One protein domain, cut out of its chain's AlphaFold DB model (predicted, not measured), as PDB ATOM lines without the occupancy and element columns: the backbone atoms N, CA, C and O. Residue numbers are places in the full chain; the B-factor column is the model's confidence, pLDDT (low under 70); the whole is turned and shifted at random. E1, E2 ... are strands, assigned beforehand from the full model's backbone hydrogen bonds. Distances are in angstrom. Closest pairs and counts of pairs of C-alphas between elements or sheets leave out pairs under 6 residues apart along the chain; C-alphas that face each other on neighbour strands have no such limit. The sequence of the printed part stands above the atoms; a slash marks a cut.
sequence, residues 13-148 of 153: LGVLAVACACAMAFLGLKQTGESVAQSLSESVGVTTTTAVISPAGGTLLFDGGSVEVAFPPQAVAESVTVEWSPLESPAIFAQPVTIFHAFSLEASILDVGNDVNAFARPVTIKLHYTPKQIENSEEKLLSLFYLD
ATOM      1  N   LEU A  13      36.345 -17.221  42.471       54.00
ATOM      2  CA  LEU A  13      37.395 -16.217  42.251       54.00
ATOM      3  C   LEU A  13      36.823 -14.973  41.561       54.00
ATOM      4  O   LEU A  13      36.287 -15.064  40.456       54.00
ATOM      5  N   GLY A  14      36.964 -13.807  42.192       53.88
ATOM      6  CA  GLY A  14      36.537 -12.520  41.648       53.88
ATOM      7  C   GLY A  14      37.732 -11.680  41.207       53.88
ATOM      8  O   GLY A  14      38.568 -11.298  42.023       53.88
ATOM      9  N   VAL A  15      37.806 -11.349  39.918       54.56
ATOM     10  CA  VAL A  15      38.848 -10.468  39.372       54.56
ATOM     11  C   VAL A  15      38.193  -9.343  38.583       54.56
ATOM     12  O   VAL A  15      37.602  -9.576  37.536       54.56
ATOM     13  N   LEU A  16      38.288  -8.102  39.059       55.62
ATOM     14  CA  LEU A  16      37.837  -6.925  38.315       55.62
ATOM     15  C   LEU A  16      39.027  -6.304  37.584       55.62
ATOM     16  O   LEU A  16      39.943  -5.762  38.212       55.62
ATOM     17  N   ALA A  17      38.991  -6.355  36.255       50.03
ATOM     18  CA  ALA A  17      40.055  -5.852  35.401       50.03
ATOM     19  C   ALA A  17      39.500  -5.014  34.241       50.03
ATOM     20  O   ALA A  17      38.367  -5.189  33.792       50.03
ATOM     21  N   VAL A  18      40.321  -4.103  33.726       41.22
ATOM     22  CA  VAL A  18      40.053  -3.372  32.481       41.22
ATOM     23  C   VAL A  18      40.969  -3.882  31.390       41.22
ATOM     24  O   VAL A  18      42.187  -3.894  31.559       41.22
ATOM     25  N   ALA A  19      40.392  -4.226  30.238       37.28
ATOM     26  CA  ALA A  19      41.142  -4.420  29.005       37.28
ATOM     27  C   ALA A  19      41.485  -3.057  28.392       37.28
ATOM     28  O   ALA A  19      40.635  -2.415  27.777       37.28
ATOM     29  N   CYS A  20      42.730  -2.608  28.566       31.38
ATOM     30  CA  CYS A  20      43.226  -1.389  27.940       31.38
ATOM     31  C   CYS A  20      44.126  -1.756  26.752       31.38
ATOM     32  O   CYS A  20      45.250  -2.223  26.920       31.38
ATOM     33  N   ALA A  21      43.642  -1.547  25.526       36.03
ATOM     34  CA  ALA A  21      44.461  -1.665  24.323       36.03
ATOM     35  C   ALA A  21      45.239  -0.357  24.104       36.03
ATOM     36  O   ALA A  21      44.884   0.445  23.243       36.03
ATOM     37  N   CYS A  22      46.289  -0.123  24.894       31.56
ATOM     38  CA  CYS A  22      47.188   1.012  24.688       31.56
ATOM     39  C   CYS A  22      48.507   0.555  24.056       31.56
ATOM     40  O   CYS A  22      49.229  -0.291  24.585       31.56
ATOM     41  N   ALA A  23      48.774   1.112  22.873       36.69
ATOM     42  CA  ALA A  23      49.910   0.826  22.014       36.69
ATOM     43  C   ALA A  23      51.257   1.029  22.730       36.69
ATOM     44  O   ALA A  23      51.481   2.031  23.408       36.69
ATOM     45  N   MET A  24      52.170   0.078  22.530       40.56
ATOM     46  CA  MET A  24      53.533   0.142  23.046       40.56
ATOM     47  C   MET A  24      54.305   1.321  22.443       40.56
ATOM     48  O   MET A  24      54.535   1.362  21.236       40.56
ATOM     49  N   ALA A  25      54.791   2.218  23.299       37.59
ATOM     50  CA  ALA A  25      55.901   3.109  22.986       37.59
ATOM     51  C   ALA A  25      57.046   2.825  23.967       37.59
ATOM     52  O   ALA A  25      57.027   3.214  25.132       37.59
ATOM     53  N   PHE A  26      58.021   2.072  23.464       41.72
ATOM     54  CA  PHE A  26      59.242   1.641  24.134       41.72
ATOM     55  C   PHE A  26      60.332   2.707  23.935       41.72
ATOM     56  O   PHE A  26      60.876   2.806  22.842       41.72
ATOM     57  N   LEU A  27      60.668   3.484  24.966       38.47
ATOM     58  CA  LEU A  27      61.908   4.273  25.107       38.47
ATOM     59  C   LEU A  27      62.108   4.430  26.627       38.47
ATOM     60  O   LEU A  27      61.294   5.060  27.283       38.47
ATOM     61  N   GLY A  28      63.032   3.758  27.308       37.84
ATOM     62  CA  GLY A  28      64.470   3.757  27.082       37.84
ATOM     63  C   GLY A  28      65.122   4.613  28.173       37.84
ATOM     64  O   GLY A  28      65.087   5.829  28.067       37.84
ATOM     65  N   LEU A  29      65.716   3.993  29.203       35.97
ATOM     66  CA  LEU A  29      66.739   4.605  30.064       35.97
ATOM     67  C   LEU A  29      67.524   3.519  30.818       35.97
ATOM     68  O   LEU A  29      66.966   2.687  31.529       35.97
ATOM     69  N   LYS A  30      68.841   3.527  30.596       39.75
ATOM     70  CA  LYS A  30      69.871   2.779  31.332       39.75
ATOM     71  C   LYS A  30      70.258   3.540  32.607       39.75
ATOM     72  O   LYS A  30      70.400   4.753  32.508       39.75
ATOM     73  N   GLN A  31      70.579   2.822  33.693       34.34
ATOM     74  CA  GLN A  31      71.715   3.041  34.630       34.34
ATOM     75  C   GLN A  31      71.616   2.010  35.785       34.34
ATOM     76  O   GLN A  31      70.566   1.905  36.401       34.34
ATOM     77  N   THR A  32      72.508   1.014  35.917       37.00
ATOM     78  CA  THR A  32      73.788   0.957  36.686       37.00
ATOM     79  C   THR A  32      73.738   1.482  38.124       37.00
ATOM     80  O   THR A  32      73.642   2.689  38.314       37.00
ATOM     81  N   GLY A  33      73.952   0.590  39.104       33.00
ATOM     82  CA  GLY A  33      74.310   0.957  40.482       33.00
ATOM     83  C   GLY A  33      74.094  -0.157  41.516       33.00
ATOM     84  O   GLY A  33      72.982  -0.346  41.975       33.00
ATOM     85  N   GLU A  34      75.171  -0.885  41.811       33.19
ATOM     86  CA  GLU A  34      75.553  -1.605  43.045       33.19
ATOM     87  C   GLU A  34      74.527  -2.185  44.048       33.19
ATOM     88  O   GLU A  34      73.670  -1.522  44.624       33.19
ATOM     89  N   SER A  35      74.760  -3.469  44.333       38.06
ATOM     90  CA  SER A  35      74.079  -4.354  45.274       38.06
ATOM     91  C   SER A  35      74.425  -4.061  46.737       38.06
ATOM     92  O   SER A  35      75.583  -4.184  47.133       38.06
ATOM     93  N   VAL A  36      73.396  -3.886  47.571       36.25
ATOM     94  CA  VAL A  36      73.420  -4.292  48.984       36.25
ATOM     95  C   VAL A  36      72.159  -5.119  49.242       36.25
ATOM     96  O   VAL A  36      71.068  -4.588  49.430       36.25
ATOM     97  N   ALA A  37      72.304  -6.443  49.185       41.78
ATOM     98  CA  ALA A  37      71.241  -7.391  49.485       41.78
ATOM     99  C   ALA A  37      71.010  -7.451  51.002       41.78
ATOM    100  O   ALA A  37      71.645  -8.227  51.716       41.78
ATOM    101  N   GLN A  38      70.089  -6.628  51.500       31.38
ATOM    102  CA  GLN A  38      69.463  -6.844  52.798       31.38
ATOM    103  C   GLN A  38      68.221  -7.708  52.568       31.38
ATOM    104  O   GLN A  38      67.178  -7.237  52.128       31.38
ATOM    105  N   SER A  39      68.379  -9.008  52.814       40.97
ATOM    106  CA  SER A  39      67.295  -9.990  52.809       40.97
ATOM    107  C   SER A  39      66.364  -9.729  53.993       40.97
ATOM    108  O   SER A  39      66.471 -10.370  55.038       40.97
ATOM    109  N   LEU A  40      65.447  -8.782  53.830       39.00
ATOM    110  CA  LEU A  40      64.199  -8.779  54.573       39.00
ATOM    111  C   LEU A  40      63.258  -9.713  53.811       39.00
ATOM    112  O   LEU A  40      62.711  -9.342  52.777       39.00
ATOM    113  N   SER A  41      63.109 -10.947  54.301       44.59
ATOM    114  CA  SER A  41      61.940 -11.762  53.968       44.59
ATOM    115  C   SER A  41      60.729 -11.093  54.601       44.59
ATOM    116  O   SER A  41      60.270 -11.478  55.674       44.59
ATOM    117  N   GLU A  42      60.237 -10.047  53.953       37.62
ATOM    118  CA  GLU A  42      58.882  -9.577  54.135       37.62
ATOM    119  C   GLU A  42      58.010 -10.618  53.435       37.62
ATOM    120  O   GLU A  42      57.731 -10.546  52.239       37.62
ATOM    121  N   SER A  43      57.663 -11.684  54.162       37.56
ATOM    122  CA  SER A  43      56.515 -12.486  53.771       37.56
ATOM    123  C   SER A  43      55.338 -11.526  53.833       37.56
ATOM    124  O   SER A  43      54.847 -11.227  54.924       37.56
ATOM    125  N   VAL A  44      54.950 -10.971  52.685       42.97
ATOM    126  CA  VAL A  44      53.685 -10.260  52.536       42.97
ATOM    127  C   VAL A  44      52.626 -11.266  52.960       42.97
ATOM    128  O   VAL A  44      52.308 -12.208  52.237       42.97
ATOM    129  N   GLY A  45      52.193 -11.154  54.214       46.06
ATOM    130  CA  GLY A  45      51.185 -12.023  54.776       46.06
ATOM    131  C   GLY A  45      49.898 -11.727  54.036       46.06
ATOM    132  O   GLY A  45      49.282 -10.688  54.277       46.06
ATOM    133  N   VAL A  46      49.514 -12.613  53.117       58.53
ATOM    134  CA  VAL A  46      48.173 -12.637  52.533       58.53
ATOM    135  C   VAL A  46      47.211 -12.734  53.715       58.53
ATOM    136  O   VAL A  46      47.096 -13.777  54.356       58.53
ATOM    137  N   THR A  47      46.623 -11.602  54.096       77.75
ATOM    138  CA  THR A  47      45.772 -11.529  55.281       77.75
ATOM    139  C   THR A  47      44.377 -11.944  54.863       77.75
ATOM    140  O   THR A  47      43.595 -11.151  54.343       77.75
ATOM    141  N   THR A  48      44.090 -13.220  55.070       88.31
ATOM    142  CA  THR A  48      42.748 -13.770  54.960       88.31
ATOM    143  C   THR A  48      41.829 -13.134  56.004       88.31
ATOM    144  O   THR A  48      42.171 -13.060  57.185       88.31
ATOM    145  N   THR A  49      40.639 -12.708  55.582       93.31
ATOM    146  CA  THR A  49      39.576 -12.215  56.466       93.31
ATOM    147  C   THR A  49      38.399 -13.182  56.448       93.31
ATOM    148  O   THR A  49      37.897 -13.520  55.380       93.31
ATOM    149  N   THR A  50      37.927 -13.601  57.621       93.31
ATOM    150  CA  THR A  50      36.777 -14.503  57.757       93.31
ATOM    151  C   THR A  50      35.603 -13.816  58.442       93.31
ATOM    152  O   THR A  50      35.769 -12.983  59.333       93.31
ATOM    153  N   ALA A  51      34.391 -14.175  58.031       94.56
ATOM    154  CA  ALA A  51      33.157 -13.736  58.667       94.56
ATOM    155  C   ALA A  51      32.090 -14.832  58.585       94.56
ATOM    156  O   ALA A  51      32.142 -15.695  57.717       94.56
ATOM    157  N   VAL A  52      31.110 -14.807  59.488       95.94
ATOM    158  CA  VAL A  52      30.031 -15.804  59.524       95.94
ATOM    159  C   VAL A  52      28.728 -15.168  59.065       95.94
ATOM    160  O   VAL A  52      28.363 -14.087  59.529       95.94
ATOM    161  N   ILE A  53      28.002 -15.864  58.195       96.75
ATOM    162  CA  ILE A  53      26.655 -15.484  57.773       96.75
ATOM    163  C   ILE A  53      25.664 -16.586  58.145       96.75
ATOM    164  O   ILE A  53      25.933 -17.769  57.966       96.75
ATOM    165  N   SER A  54      24.516 -16.193  58.695       97.19
ATOM    166  CA  SER A  54      23.455 -17.114  59.117       97.19
ATOM    167  C   SER A  54      22.303 -17.139  58.102       97.19
ATOM    168  O   SER A  54      22.237 -16.267  57.228       97.19
ATOM    169  N   PRO A  55      21.322 -18.053  58.239       97.19
ATOM    170  CA  PRO A  55      20.127 -18.062  57.390       97.19
ATOM    171  C   PRO A  55      19.299 -16.772  57.432       97.19
ATOM    172  O   PRO A  55      18.480 -16.546  56.542       97.19
ATOM    173  N   ALA A  56      19.501 -15.900  58.425       97.31
ATOM    174  CA  ALA A  56      18.874 -14.578  58.451       97.31
ATOM    175  C   ALA A  56      19.393 -13.643  57.338       97.31
ATOM    176  O   ALA A  56      18.740 -12.647  57.030       97.31
ATOM    177  N   GLY A  57      20.522 -13.978  56.704       96.25
ATOM    178  CA  GLY A  57      21.214 -13.110  55.758       96.25
ATOM    179  C   GLY A  57      21.983 -11.994  56.463       96.25
ATOM    180  O   GLY A  57      22.233 -12.052  57.669       96.25
ATOM    181  N   GLY A  58      22.387 -10.986  55.694       96.88
ATOM    182  CA  GLY A  58      23.203  -9.870  56.168       96.88
ATOM    183  C   GLY A  58      24.226  -9.406  55.136       96.88
ATOM    184  O   GLY A  58      24.289  -9.923  54.021       96.88
ATOM    185  N   THR A  59      25.035  -8.428  55.529       97.44
ATOM    186  CA  THR A  59      26.078  -7.840  54.684       97.44
ATOM    187  C   THR A  59      27.436  -8.034  55.339       97.44
ATOM    188  O   THR A  59      27.605  -7.721  56.517       97.44
ATOM    189  N   LEU A  60      28.396  -8.532  54.563       96.00
ATOM    190  CA  LEU A  60      29.796  -8.670  54.942       96.00
ATOM    191  C   LEU A  60      30.623  -7.612  54.209       96.00
ATOM    192  O   LEU A  60      30.371  -7.332  53.036       96.00
ATOM    193  N   LEU A  61      31.601  -7.036  54.903       95.25
ATOM    194  CA  LEU A  61      32.539  -6.060  54.354       95.25
ATOM    195  C   LEU A  61      33.955  -6.622  54.463       95.25
ATOM    196  O   LEU A  61      34.376  -7.020  55.547       95.25
ATOM    197  N   PHE A  62      34.678  -6.614  53.349       93.00
ATOM    198  CA  PHE A  62      36.067  -7.053  53.255       93.00
ATOM    199  C   PHE A  62      36.946  -5.926  52.708       93.00
ATOM    200  O   PHE A  62      36.440  -4.947  52.155       93.00
ATOM    201  N   ASP A  63      38.259  -6.052  52.916       91.12
ATOM    202  CA  ASP A  63      39.274  -5.108  52.423       91.12
ATOM    203  C   ASP A  63      38.959  -3.638  52.758       91.12
ATOM    204  O   ASP A  63      38.805  -2.770  51.900       91.12
ATOM    205  N   GLY A  64      38.729  -3.364  54.046       88.62
ATOM    206  CA  GLY A  64      38.391  -2.014  54.511       88.62
ATOM    207  C   GLY A  64      37.061  -1.466  53.968       88.62
ATOM    208  O   GLY A  64      36.836  -0.260  54.033       88.62
ATOM    209  N   GLY A  65      36.185  -2.333  53.445       90.12
ATOM    210  CA  GLY A  65      34.897  -1.971  52.849       90.12
ATOM    211  C   GLY A  65      34.936  -1.783  51.331       90.12
ATOM    212  O   GLY A  65      33.937  -1.359  50.756       90.12
ATOM    213  N   SER A  66      36.057  -2.090  50.670       90.38
ATOM    214  CA  SER A  66      36.149  -2.033  49.208       90.38
ATOM    215  C   SER A  66      35.349  -3.160  48.530       90.38
ATOM    216  O   SER A  66      34.877  -2.989  47.402       90.38
ATOM    217  N   VAL A  67      35.121  -4.272  49.239       93.56
ATOM    218  CA  VAL A  67      34.300  -5.405  48.798       93.56
ATOM    219  C   VAL A  67      33.127  -5.592  49.762       93.56
ATOM    220  O   VAL A  67      33.315  -5.898  50.938       93.56
ATOM    221  N   GLU A  68      31.903  -5.438  49.258       95.38
ATOM    222  CA  GLU A  68      30.661  -5.694  49.998       95.38
ATOM    223  C   GLU A  68      29.988  -6.956  49.448       95.38
ATOM    224  O   GLU A  68      29.736  -7.060  48.246       95.38
ATOM    225  N   VAL A  69      29.650  -7.901  50.326       95.88
ATOM    226  CA  VAL A  69      28.914  -9.120  49.967       95.88
ATOM    227  C   VAL A  69      27.601  -9.161  50.739       95.88
ATOM    228  O   VAL A  69      27.587  -9.306  51.960       95.88
ATOM    229  N   ALA A  70      26.483  -9.038  50.028       97.31
ATOM    230  CA  ALA A  70      25.146  -9.027  50.605       97.31
ATOM    231  C   ALA A  70      24.425 -10.357  50.356       97.31
ATOM    232  O   ALA A  70      24.134 -10.737  49.215       97.31
ATOM    233  N   PHE A  71      24.095 -11.035  51.450       97.38
ATOM    234  CA  PHE A  71      23.339 -12.277  51.481       97.38
ATOM    235  C   PHE A  71      21.883 -11.965  51.830       97.38
ATOM    236  O   PHE A  71      21.605 -11.528  52.953       97.38
ATOM    237  N   PRO A  72      20.920 -12.186  50.919       97.06
ATOM    238  CA  PRO A  72      19.520 -12.059  51.290       97.06
ATOM    239  C   PRO A  72      19.140 -13.132  52.328       97.06
ATOM    240  O   PRO A  72      19.778 -14.189  52.391       97.06
ATOM    241  N   PRO A  73      18.070 -12.913  53.115       97.56
ATOM    242  CA  PRO A  73      17.553 -13.935  54.017       97.56
ATOM    243  C   PRO A  73      17.293 -15.245  53.273       97.56
ATOM    244  O   PRO A  73      16.724 -15.237  52.181       97.56
ATOM    245  N   GLN A  74      17.681 -16.365  53.884       95.56
ATOM    246  CA  GLN A  74      17.592 -17.721  53.337       95.56
ATOM    247  C   GLN A  74      18.464 -17.976  52.096       95.56
ATOM    248  O   GLN A  74      18.183 -18.899  51.335       95.56
ATOM    249  N   ALA A  75      19.518 -17.184  51.860       96.00
ATOM    250  CA  ALA A  75      20.543 -17.540  50.872       96.00
ATOM    251  C   ALA A  75      21.323 -18.804  51.273       96.00
ATOM    252  O   ALA A  75      21.735 -19.575  50.405       96.00
ATOM    253  N   VAL A  76      21.481 -19.023  52.580       94.06
ATOM    254  CA  VAL A  76      22.117 -20.196  53.189       94.06
ATOM    255  C   VAL A  76      21.109 -20.928  54.078       94.06
ATOM    256  O   VAL A  76      20.237 -20.298  54.680       94.06
ATOM    257  N   ALA A  77      21.197 -22.259  54.125       92.50
ATOM    258  CA  ALA A  77      20.304 -23.101  54.931       92.50
ATOM    259  C   ALA A  77      20.753 -23.207  56.397       92.50
ATOM    260  O   ALA A  77      19.933 -23.369  57.297       92.50
ATOM    261  N   GLU A  78      22.054 -23.063  56.624       94.12
ATOM    262  CA  GLU A  78      22.725 -23.079  57.918       94.12
ATOM    263  C   GLU A  78      23.797 -21.984  57.946       94.12
ATOM    264  O   GLU A  78      24.007 -21.296  56.944       94.12
ATOM    265  N   SER A  79      24.429 -21.767  59.097       94.81
ATOM    266  CA  SER A  79      25.500 -20.777  59.195       94.81
ATOM    267  C   SER A  79      26.705 -21.211  58.366       94.81
ATOM    268  O   SER A  79      27.094 -22.376  58.396       94.81
ATOM    269  N   VAL A  80      27.312 -20.276  57.638       94.31
ATOM    270  CA  VAL A  80      28.499 -20.537  56.814       94.31
ATOM    271  C   VAL A  80      29.595 -19.532  57.150       94.31
ATOM    272  O   VAL A  80      29.320 -18.353  57.394       94.31
ATOM    273  N   THR A  81      30.833 -20.006  57.170       95.62
ATOM    274  CA  THR A  81      32.029 -19.168  57.197       95.62
ATOM    275  C   THR A  81      32.313 -18.713  55.777       95.62
ATOM    276  O   THR A  81      32.406 -19.534  54.872       95.62
ATOM    277  N   VAL A  82      32.443 -17.408  55.586       94.06
ATOM    278  CA  VAL A  82      32.868 -16.779  54.341       94.06
ATOM    279  C   VAL A  82      34.286 -16.273  54.541       94.06
ATOM    280  O   VAL A  82      34.555 -15.508  55.469       94.06
ATOM    281  N   GLU A  83      35.182 -16.713  53.676       94.06
ATOM    282  CA  GLU A  83      36.591 -16.371  53.669       94.06
ATOM    283  C   GLU A  83      36.899 -15.499  52.455       94.06
ATOM    284  O   GLU A  83      36.547 -15.834  51.326       94.06
ATOM    285  N   TRP A  84      37.550 -14.369  52.698       93.56
ATOM    286  CA  TRP A  84      38.076 -13.484  51.673       93.56
ATOM    287  C   TRP A  84      39.596 -13.470  51.756       93.56
ATOM    288  O   TRP A  84      40.158 -13.296  52.842       93.56
ATOM    289  N   SER A  85      40.263 -13.598  50.615       91.56
ATOM    290  CA  SER A  85      41.718 -13.488  50.524       91.56
ATOM    291  C   SER A  85      42.127 -12.679  49.291       91.56
ATOM    292  O   SER A  85      41.563 -12.878  48.210       91.56
ATOM    293  N   PRO A  86      43.094 -11.751  49.414       90.19
ATOM    294  CA  PRO A  86      43.599 -11.029  48.259       90.19
ATOM    295  C   PRO A  86      44.404 -11.982  47.374       90.19
ATOM    296  O   PRO A  86      45.145 -12.833  47.869       90.19
ATOM    297  N   LEU A  87      44.280 -11.821  46.061       84.81
ATOM    298  CA  LEU A  87      45.069 -12.562  45.086       84.81
ATOM    299  C   LEU A  87      46.118 -11.657  44.463       84.81
ATOM    300  O   LEU A  87      45.864 -10.490  44.157       84.81
ATOM    301  N   GLU A  88      47.288 -12.229  44.203       76.44
ATOM    302  CA  GLU A  88      48.211 -11.610  43.267       76.44
ATOM    303  C   GLU A  88      47.558 -11.551  41.883       76.44
ATOM    304  O   GLU A  88      46.868 -12.481  41.456       76.44
ATOM    305  N   SER A  89      47.763 -10.425  41.198       68.88
ATOM    306  CA  SER A  89      47.220 -10.152  39.867       68.88
ATOM    307  C   SER A  89      47.500 -11.338  38.929       68.88
ATOM    308  O   SER A  89      48.671 -11.615  38.641       68.88
ATOM    309  N   PRO A  90      46.476 -12.085  38.474       65.19
ATOM    310  CA  PRO A  90      46.725 -13.335  37.776       65.19
ATOM    311  C   PRO A  90      47.362 -13.063  36.411       65.19
ATOM    312  O   PRO A  90      46.852 -12.285  35.605       65.19
ATOM    313  N   ALA A  91      48.470 -13.751  36.119       65.19
ATOM    314  CA  ALA A  91      49.257 -13.589  34.888       65.19
ATOM    315  C   ALA A  91      48.541 -14.058  33.599       65.19
ATOM    316  O   ALA A  91      49.127 -14.066  32.520       65.19
ATOM    317  N   ILE A  92      47.278 -14.474  33.706       63.91
ATOM    318  CA  ILE A  92      46.454 -15.026  32.622       63.91
ATOM    319  C   ILE A  92      46.062 -13.992  31.560       63.91
ATOM    320  O   ILE A  92      45.640 -14.357  30.461       63.91
ATOM    321  N   PHE A  93      46.178 -12.700  31.862       65.06
ATOM    322  CA  PHE A  93      45.830 -11.654  30.914       65.06
ATOM    323  C   PHE A  93      46.993 -11.424  29.944       65.06
ATOM    324  O   PHE A  93      48.004 -10.817  30.275       65.06
ATOM    325  N   ALA A  94      46.834 -11.909  28.710       57.84
ATOM    326  CA  ALA A  94      47.830 -11.787  27.639       57.84
ATOM    327  C   ALA A  94      48.025 -10.347  27.109       57.84
ATOM    328  O   ALA A  94      48.906 -10.102  26.288       57.84
ATOM    329  N   GLN A  95      47.188  -9.404  27.541       62.62
ATOM    330  CA  GLN A  95      47.249  -7.983  27.198       62.62
ATOM    331  C   GLN A  95      47.451  -7.162  28.477       62.62
ATOM    332  O   GLN A  95      47.056  -7.634  29.545       62.62
ATOM    333  N   PRO A  96      48.027  -5.947  28.399       67.81
ATOM    334  CA  PRO A  96      48.140  -5.069  29.557       67.81
ATOM    335  C   PRO A  96      46.739  -4.712  30.067       67.81
ATOM    336  O   PRO A  96      46.045  -3.861  29.513       67.81
ATOM    337  N   VAL A  97      46.313  -5.397  31.124       73.75
ATOM    338  CA  VAL A  97      45.107  -5.064  31.873       73.75
ATOM    339  C   VAL A  97      45.503  -4.347  33.150       73.75
ATOM    340  O   VAL A  97      46.484  -4.706  33.804       73.75
ATOM    341  N   THR A  98      44.731  -3.337  33.526       78.19
ATOM    342  CA  THR A  98      44.819  -2.782  34.876       78.19
ATOM    343  C   THR A  98      43.812  -3.524  35.740       78.19
ATOM    344  O   THR A  98      42.619  -3.535  35.432       78.19
ATOM    345  N   ILE A  99      44.299  -4.185  36.789       81.75
ATOM    346  CA  ILE A  99      43.467  -4.908  37.752       81.75
ATOM    347  C   ILE A  99      43.310  -4.040  38.992       81.75
ATOM    348  O   ILE A  99      44.303  -3.597  39.565       81.75
ATOM    349  N   PHE A 100      42.063  -3.791  39.388       82.00
ATOM    350  CA  PHE A 100      41.750  -2.978  40.568       82.00
ATOM    351  C   PHE A 100      41.450  -3.833  41.787       82.00
ATOM    352  O   PHE A 100      41.798  -3.448  42.897       82.00
ATOM    353  N   HIS A 101      40.819  -4.987  41.555       85.12
ATOM    354  CA  HIS A 101      40.461  -5.961  42.576       85.12
ATOM    355  C   HIS A 101      40.794  -7.359  42.072       85.12
ATOM    356  O   HIS A 101      40.324  -7.758  41.006       85.12
ATOM    357  N   ALA A 102      41.574  -8.105  42.845       88.44
ATOM    358  CA  ALA A 102      41.809  -9.528  42.635       88.44
ATOM    359  C   ALA A 102      41.709 -10.227  43.988       88.44
ATOM    360  O   ALA A 102      42.472  -9.918  44.902       88.44
ATOM    361  N   PHE A 103      40.744 -11.131  44.130       89.50
ATOM    362  CA  PHE A 103      40.505 -11.833  45.387       89.50
ATOM    363  C   PHE A 103      39.825 -13.190  45.171       89.50
ATOM    364  O   PHE A 103      39.172 -13.429  44.151       89.50
ATOM    365  N   SER A 104      39.964 -14.073  46.159       90.19
ATOM    366  CA  SER A 104      39.131 -15.269  46.307       90.19
ATOM    367  C   SER A 104      38.044 -14.999  47.341       90.19
ATOM    368  O   SER A 104      38.286 -14.320  48.344       90.19
ATOM    369  N   LEU A 105      36.844 -15.517  47.083       90.75
ATOM    370  CA  LEU A 105      35.768 -15.590  48.058       90.75
ATOM    371  C   LEU A 105      35.307 -17.043  48.172       90.75
ATOM    372  O   LEU A 105      34.763 -17.628  47.231       90.75
ATOM    373  N   GLU A 106      35.497 -17.618  49.348       91.69
ATOM    374  CA  GLU A 106      35.167 -19.007  49.644       91.69
ATOM    375  C   GLU A 106      34.114 -19.061  50.740       91.69
ATOM    376  O   GLU A 106      34.066 -18.209  51.622       91.69
ATOM    377  N   ALA A 107      33.224 -20.044  50.667       92.12
ATOM    378  CA  ALA A 107      32.208 -20.251  51.683       92.12
ATOM    379  C   ALA A 107      32.199 -21.720  52.092       92.12
ATOM    380  O   ALA A 107      32.175 -22.599  51.234       92.12
ATOM    381  N   SER A 108      32.181 -21.984  53.394       92.94
ATOM    382  CA  SER A 108      32.119 -23.328  53.962       92.94
ATOM    383  C   SER A 108      31.087 -23.395  55.085       92.94
ATOM    384  O   SER A 108      30.858 -22.426  55.807       92.94
ATOM    385  N   ILE A 109      30.418 -24.536  55.221       90.94
ATOM    386  CA  ILE A 109      29.448 -24.779  56.290       90.94
ATOM    387  C   ILE A 109      30.158 -24.674  57.640       90.94
ATOM    388  O   ILE A 109      31.168 -25.347  57.864       90.94
ATOM    389  N   LEU A 110      29.620 -23.843  58.535       83.56
ATOM    390  CA  LEU A 110      30.156 -23.676  59.881       83.56
ATOM    391  C   LEU A 110      30.136 -25.035  60.604       83.56
ATOM    392  O   LEU A 110      29.221 -25.830  60.418       83.56
ATOM    393  N   ASP A 111      31.173 -25.323  61.386       78.56
ATOM    394  CA  ASP A 111      31.392 -26.579  62.130       78.56
ATOM    395  C   ASP A 111      31.755 -27.819  61.296       78.56
ATOM    396  O   ASP A 111      32.548 -28.644  61.752       78.56
ATOM    397  N   VAL A 112      31.224 -27.967  60.078       82.31
ATOM    398  CA  VAL A 112      31.495 -29.141  59.223       82.31
ATOM    399  C   VAL A 112      32.648 -28.893  58.246       82.31
ATOM    400  O   VAL A 112      33.337 -29.834  57.857       82.31
ATOM    401  N   GLY A 113      32.867 -27.637  57.846       82.56
ATOM    402  CA  GLY A 113      33.938 -27.234  56.931       82.56
ATOM    403  C   GLY A 113      33.729 -27.660  55.474       82.56
ATOM    404  O   GLY A 113      34.650 -27.553  54.676       82.56
ATOM    405  N   ASN A 114      32.542 -28.155  55.108       86.44
ATOM    406  CA  ASN A 114      32.229 -28.514  53.723       86.44
ATOM    407  C   ASN A 114      31.999 -27.262  52.871       86.44
ATOM    408  O   ASN A 114      31.231 -26.389  53.274       86.44
ATOM    409  N   ASP A 115      32.561 -27.234  51.665       88.62
ATOM    410  CA  ASP A 115      32.404 -26.111  50.737       88.62
ATOM    411  C   ASP A 115      30.948 -25.898  50.303       88.62
ATOM    412  O   ASP A 115      30.202 -26.833  49.980       88.62
ATOM    413  N   VAL A 116      30.557 -24.630  50.235       87.19
ATOM    414  CA  VAL A 116      29.265 -24.179  49.726       87.19
ATOM    415  C   VAL A 116      29.412 -23.872  48.242       87.19
ATOM    416  O   VAL A 116      29.926 -22.835  47.842       87.19
ATOM    417  N   ASN A 117      28.895 -24.772  47.410       85.75
ATOM    418  CA  ASN A 117      29.016 -24.668  45.950       85.75
ATOM    419  C   ASN A 117      27.810 -23.993  45.272       85.75
ATOM    420  O   ASN A 117      27.807 -23.794  44.056       85.75
ATOM    421  N   ALA A 118      26.754 -23.693  46.035       89.06
ATOM    422  CA  ALA A 118      25.564 -23.000  45.560       89.06
ATOM    423  C   ALA A 118      24.822 -22.330  46.722       89.06
ATOM    424  O   ALA A 118      24.685 -22.910  47.799       89.06
ATOM    425  N   PHE A 119      24.275 -21.145  46.462       92.75
ATOM    426  CA  PHE A 119      23.363 -20.457  47.371       92.75
ATOM    427  C   PHE A 119      21.917 -20.666  46.926       92.75
ATOM    428  O   PHE A 119      21.618 -20.692  45.731       92.75
ATOM    429  N   ALA A 120      21.000 -20.777  47.885       95.31
ATOM    430  CA  ALA A 120      19.574 -20.943  47.604       95.31
ATOM    431  C   ALA A 120      18.935 -19.668  47.023       95.31
ATOM    432  O   ALA A 120      17.861 -19.721  46.422       95.31
ATOM    433  N   ARG A 121      19.593 -18.517  47.199       94.00
ATOM    434  CA  ARG A 121      19.188 -17.225  46.641       94.00
ATOM    435  C   ARG A 121      20.402 -16.471  46.091       94.00
ATOM    436  O   ARG A 121      21.507 -16.690  46.587       94.00
ATOM    437  N   PRO A 122      20.212 -15.567  45.113       95.69
ATOM    438  CA  PRO A 122      21.308 -14.782  44.554       95.69
ATOM    439  C   PRO A 122      21.988 -13.912  45.617       95.69
ATOM    440  O   PRO A 122      21.328 -13.126  46.298       95.69
ATOM    441  N   VAL A 123      23.307 -14.036  45.728       94.38
ATOM    442  CA  VAL A 123      24.163 -13.167  46.546       94.38
ATOM    443  C   VAL A 123      24.613 -11.989  45.686       94.38
ATOM    444  O   VAL A 123      24.876 -12.153  44.496       94.38
ATOM    445  N   THR A 124      24.679 -10.795  46.271       95.69
ATOM    446  CA  THR A 124      25.159  -9.594  45.572       95.69
ATOM    447  C   THR A 124      26.567  -9.258  46.032       95.69
ATOM    448  O   THR A 124      26.801  -9.146  47.231       95.69
ATOM    449  N   ILE A 125      27.482  -9.051  45.087       93.69
ATOM    450  CA  ILE A 125      28.836  -8.555  45.353       93.69
ATOM    451  C   ILE A 125      28.931  -7.142  44.782       93.69
ATOM    452  O   ILE A 125      28.593  -6.928  43.616       93.69
ATOM    453  N   LYS A 126      29.385  -6.180  45.587       93.62
ATOM    454  CA  LYS A 126      29.722  -4.829  45.130       93.62
ATOM    455  C   LYS A 126      31.206  -4.584  45.332       93.62
ATOM    456  O   LYS A 126      31.755  -4.893  46.387       93.62
ATOM    457  N   LEU A 127      31.825  -4.003  44.313       92.38
ATOM    458  CA  LEU A 127      33.227  -3.618  44.319       92.38
ATOM    459  C   LEU A 127      33.299  -2.103  44.224       92.38
ATOM    460  O   LEU A 127      32.825  -1.509  43.253       92.38
ATOM    461  N   HIS A 128      33.871  -1.483  45.243       90.94
ATOM    462  CA  HIS A 128      34.075  -0.049  45.297       90.94
ATOM    463  C   HIS A 128      35.448   0.288  44.731       90.94
ATOM    464  O   HIS A 128      36.451  -0.349  45.051       90.94
ATOM    465  N   TYR A 129      35.505   1.314  43.896       88.62
ATOM    466  CA  TYR A 129      36.753   1.867  43.396       88.62
ATOM    467  C   TYR A 129      36.703   3.390  43.490       88.62
ATOM    468  O   TYR A 129      35.642   4.014  43.538       88.62
ATOM    469  N   THR A 130      37.880   3.992  43.545       88.88
ATOM    470  CA  THR A 130      38.075   5.438  43.596       88.88
ATOM    471  C   THR A 130      38.385   5.980  42.200       88.88
ATOM    472  O   THR A 130      38.961   5.258  41.382       88.88
ATOM    473  N   PRO A 131      38.108   7.267  41.926       87.69
ATOM    474  CA  PRO A 131      38.491   7.892  40.659       87.69
ATOM    475  C   PRO A 131      39.987   7.753  40.337       87.69
ATOM    476  O   PRO A 131      40.352   7.578  39.183       87.69
ATOM    477  N   LYS A 132      40.851   7.760  41.363       86.44
ATOM    478  CA  LYS A 132      42.301   7.578  41.203       86.44
ATOM    479  C   LYS A 132      42.666   6.179  40.700       86.44
ATOM    480  O   LYS A 132      43.603   6.042  39.923       86.44
ATOM    481  N   GLN A 133      41.946   5.141  41.131       83.25
ATOM    482  CA  GLN A 133      42.198   3.779  40.650       83.25
ATOM    483  C   GLN A 133      41.931   3.681  39.147       83.25
ATOM    484  O   GLN A 133      42.714   3.060  38.444       83.25
ATOM    485  N   ILE A 134      40.901   4.361  38.644       85.06
ATOM    486  CA  ILE A 134      40.506   4.306  37.231       85.06
ATOM    487  C   ILE A 134      41.021   5.485  36.391       85.06
ATOM    488  O   ILE A 134      40.569   5.656  35.267       85.06
ATOM    489  N   GLU A 135      41.961   6.297  36.888       82.19
ATOM    490  CA  GLU A 135      42.378   7.567  36.257       82.19
ATOM    491  C   GLU A 135      42.832   7.415  34.791       82.19
ATOM    492  O   GLU A 135      42.632   8.312  33.978       82.19
ATOM    493  N   ASN A 136      43.377   6.248  34.431       80.31
ATOM    494  CA  ASN A 136      43.830   5.919  33.074       80.31
ATOM    495  C   ASN A 136      42.938   4.871  32.383       80.31
ATOM    496  O   ASN A 136      43.398   4.118  31.525       80.31
ATOM    497  N   SER A 137      41.681   4.746  32.804       81.88
ATOM    498  CA  SER A 137      40.724   3.763  32.295       81.88
ATOM    499  C   SER A 137      39.360   4.404  32.060       81.88
ATOM    500  O   SER A 137      38.888   5.222  32.842       81.88
ATOM    501  N   GLU A 138      38.689   4.014  30.980       83.25
ATOM    502  CA  GLU A 138      37.308   4.432  30.751       83.25
ATOM    503  C   GLU A 138      36.373   3.538  31.580       83.25
ATOM    504  O   GLU A 138      36.396   2.318  31.431       83.25
ATOM    505  N   GLU A 139      35.519   4.123  32.425       80.62
ATOM    506  CA  GLU A 139      34.636   3.371  33.338       80.62
ATOM    507  C   GLU A 139      33.730   2.360  32.605       80.62
ATOM    508  O   GLU A 139      33.486   1.254  33.075       80.62
ATOM    509  N   LYS A 140      33.299   2.687  31.382       84.62
ATOM    510  CA  LYS A 140      32.509   1.781  30.528       84.62
ATOM    511  C   LYS A 140      33.266   0.519  30.074       84.62
ATOM    512  O   LYS A 140      32.648  -0.365  29.491       84.62
ATOM    513  N   LEU A 141      34.587   0.462  30.266       83.19
ATOM    514  CA  LEU A 141      35.441  -0.682  29.930       83.19
ATOM    515  C   LEU A 141      35.744  -1.568  31.150       83.19
ATOM    516  O   LEU A 141      36.426  -2.584  31.005       83.19
ATOM    517  N   LEU A 142      35.246  -1.207  32.342       84.44
ATOM    518  CA  LEU A 142      35.353  -2.051  33.530       84.44
ATOM    519  C   LEU A 142      34.671  -3.396  33.271       84.44
ATOM    520  O   LEU A 142      33.502  -3.452  32.889       84.44
ATOM    521  N   SER A 143      35.407  -4.483  33.488       85.56
ATOM    522  CA  SER A 143      34.907  -5.841  33.298       85.56
ATOM    523  C   SER A 143      35.170  -6.680  34.541       85.56
ATOM    524  O   SER A 143      36.256  -6.646  35.120       85.56
ATOM    525  N   LEU A 144      34.161  -7.447  34.954       85.12
ATOM    526  CA  LEU A 144      34.302  -8.445  36.008       85.12
ATOM    527  C   LEU A 144      34.576  -9.803  35.370       85.12
ATOM    528  O   LEU A 144      33.778 -10.303  34.578       85.12
ATOM    529  N   PHE A 145      35.702 -10.388  35.745       82.81
ATOM    530  CA  PHE A 145      36.112 -11.728  35.381       82.81
ATOM    531  C   PHE A 145      35.914 -12.653  36.572       82.81
ATOM    532  O   PHE A 145      36.164 -12.304  37.728       82.81
ATOM    533  N   TYR A 146      35.456 -13.851  36.252       80.38
ATOM    534  CA  TYR A 146      35.380 -14.960  37.173       80.38
ATOM    535  C   TYR A 146      36.387 -15.999  36.712       80.38
ATOM    536  O   TYR A 146      36.308 -16.407  35.555       80.38
ATOM    537  N   LEU A 147      37.302 -16.410  37.585       74.25
ATOM    538  CA  LEU A 147      38.269 -17.449  37.240       74.25
ATOM    539  C   LEU A 147      37.783 -18.787  37.760       74.25
ATOM    540  O   LEU A 147      37.590 -18.962  38.960       74.25
ATOM    541  N   ASP A 148      37.601 -19.741  36.855       70.56
ATOM    542  CA  ASP A 148      37.348 -21.117  37.251       70.56
ATOM    543  C   ASP A 148      38.698 -21.833  37.444       70.56
ATOM    544  O   ASP A 148      39.404 -22.079  36.454       70.56
TER     545      ASP A 148
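Overview. This is residues 13 to 148 of the 153 residues of an uncharacterized protein of Chloroflexi bacterium (UniProt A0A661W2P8). A sandwich with little regular structure, its two sheets only partly face to face; residues 25 to 45 stick out as a wide loop. The antiparallel sheets run E2 E5 E6 E1 E8 and E3 E4 E7. Under half of the 136 printed residues are in the eight named strands, E1 to E8; the class is all strand. The whole is loose: radius of gyration of the C-alphas 19.4 A, spans 61 by 41 by 26 A.

Along the chain. E1, residues 13 to 19, begins at C-alpha (37.395, -16.217, 42.251). E2 is 49 to 53, E3 58 to 62, E4 67 to 71, E5 80 to 86. E6, 97 to 109, 35.1 A long, bends by 57 degrees at residue 100. E7 is 124 to 127, E8 142 to 147.

Arrangement. E1 and E6 are antiparallel neighbours, N 16 and O 101 2.8 A apart. E3 and E4 form a hairpin, N 60 and O 69 2.8 A apart.

Size, cuts and confidence. The link E1 to E2 is long. pLDDT is under 70 at residues 13 to 46 and 89 to 96.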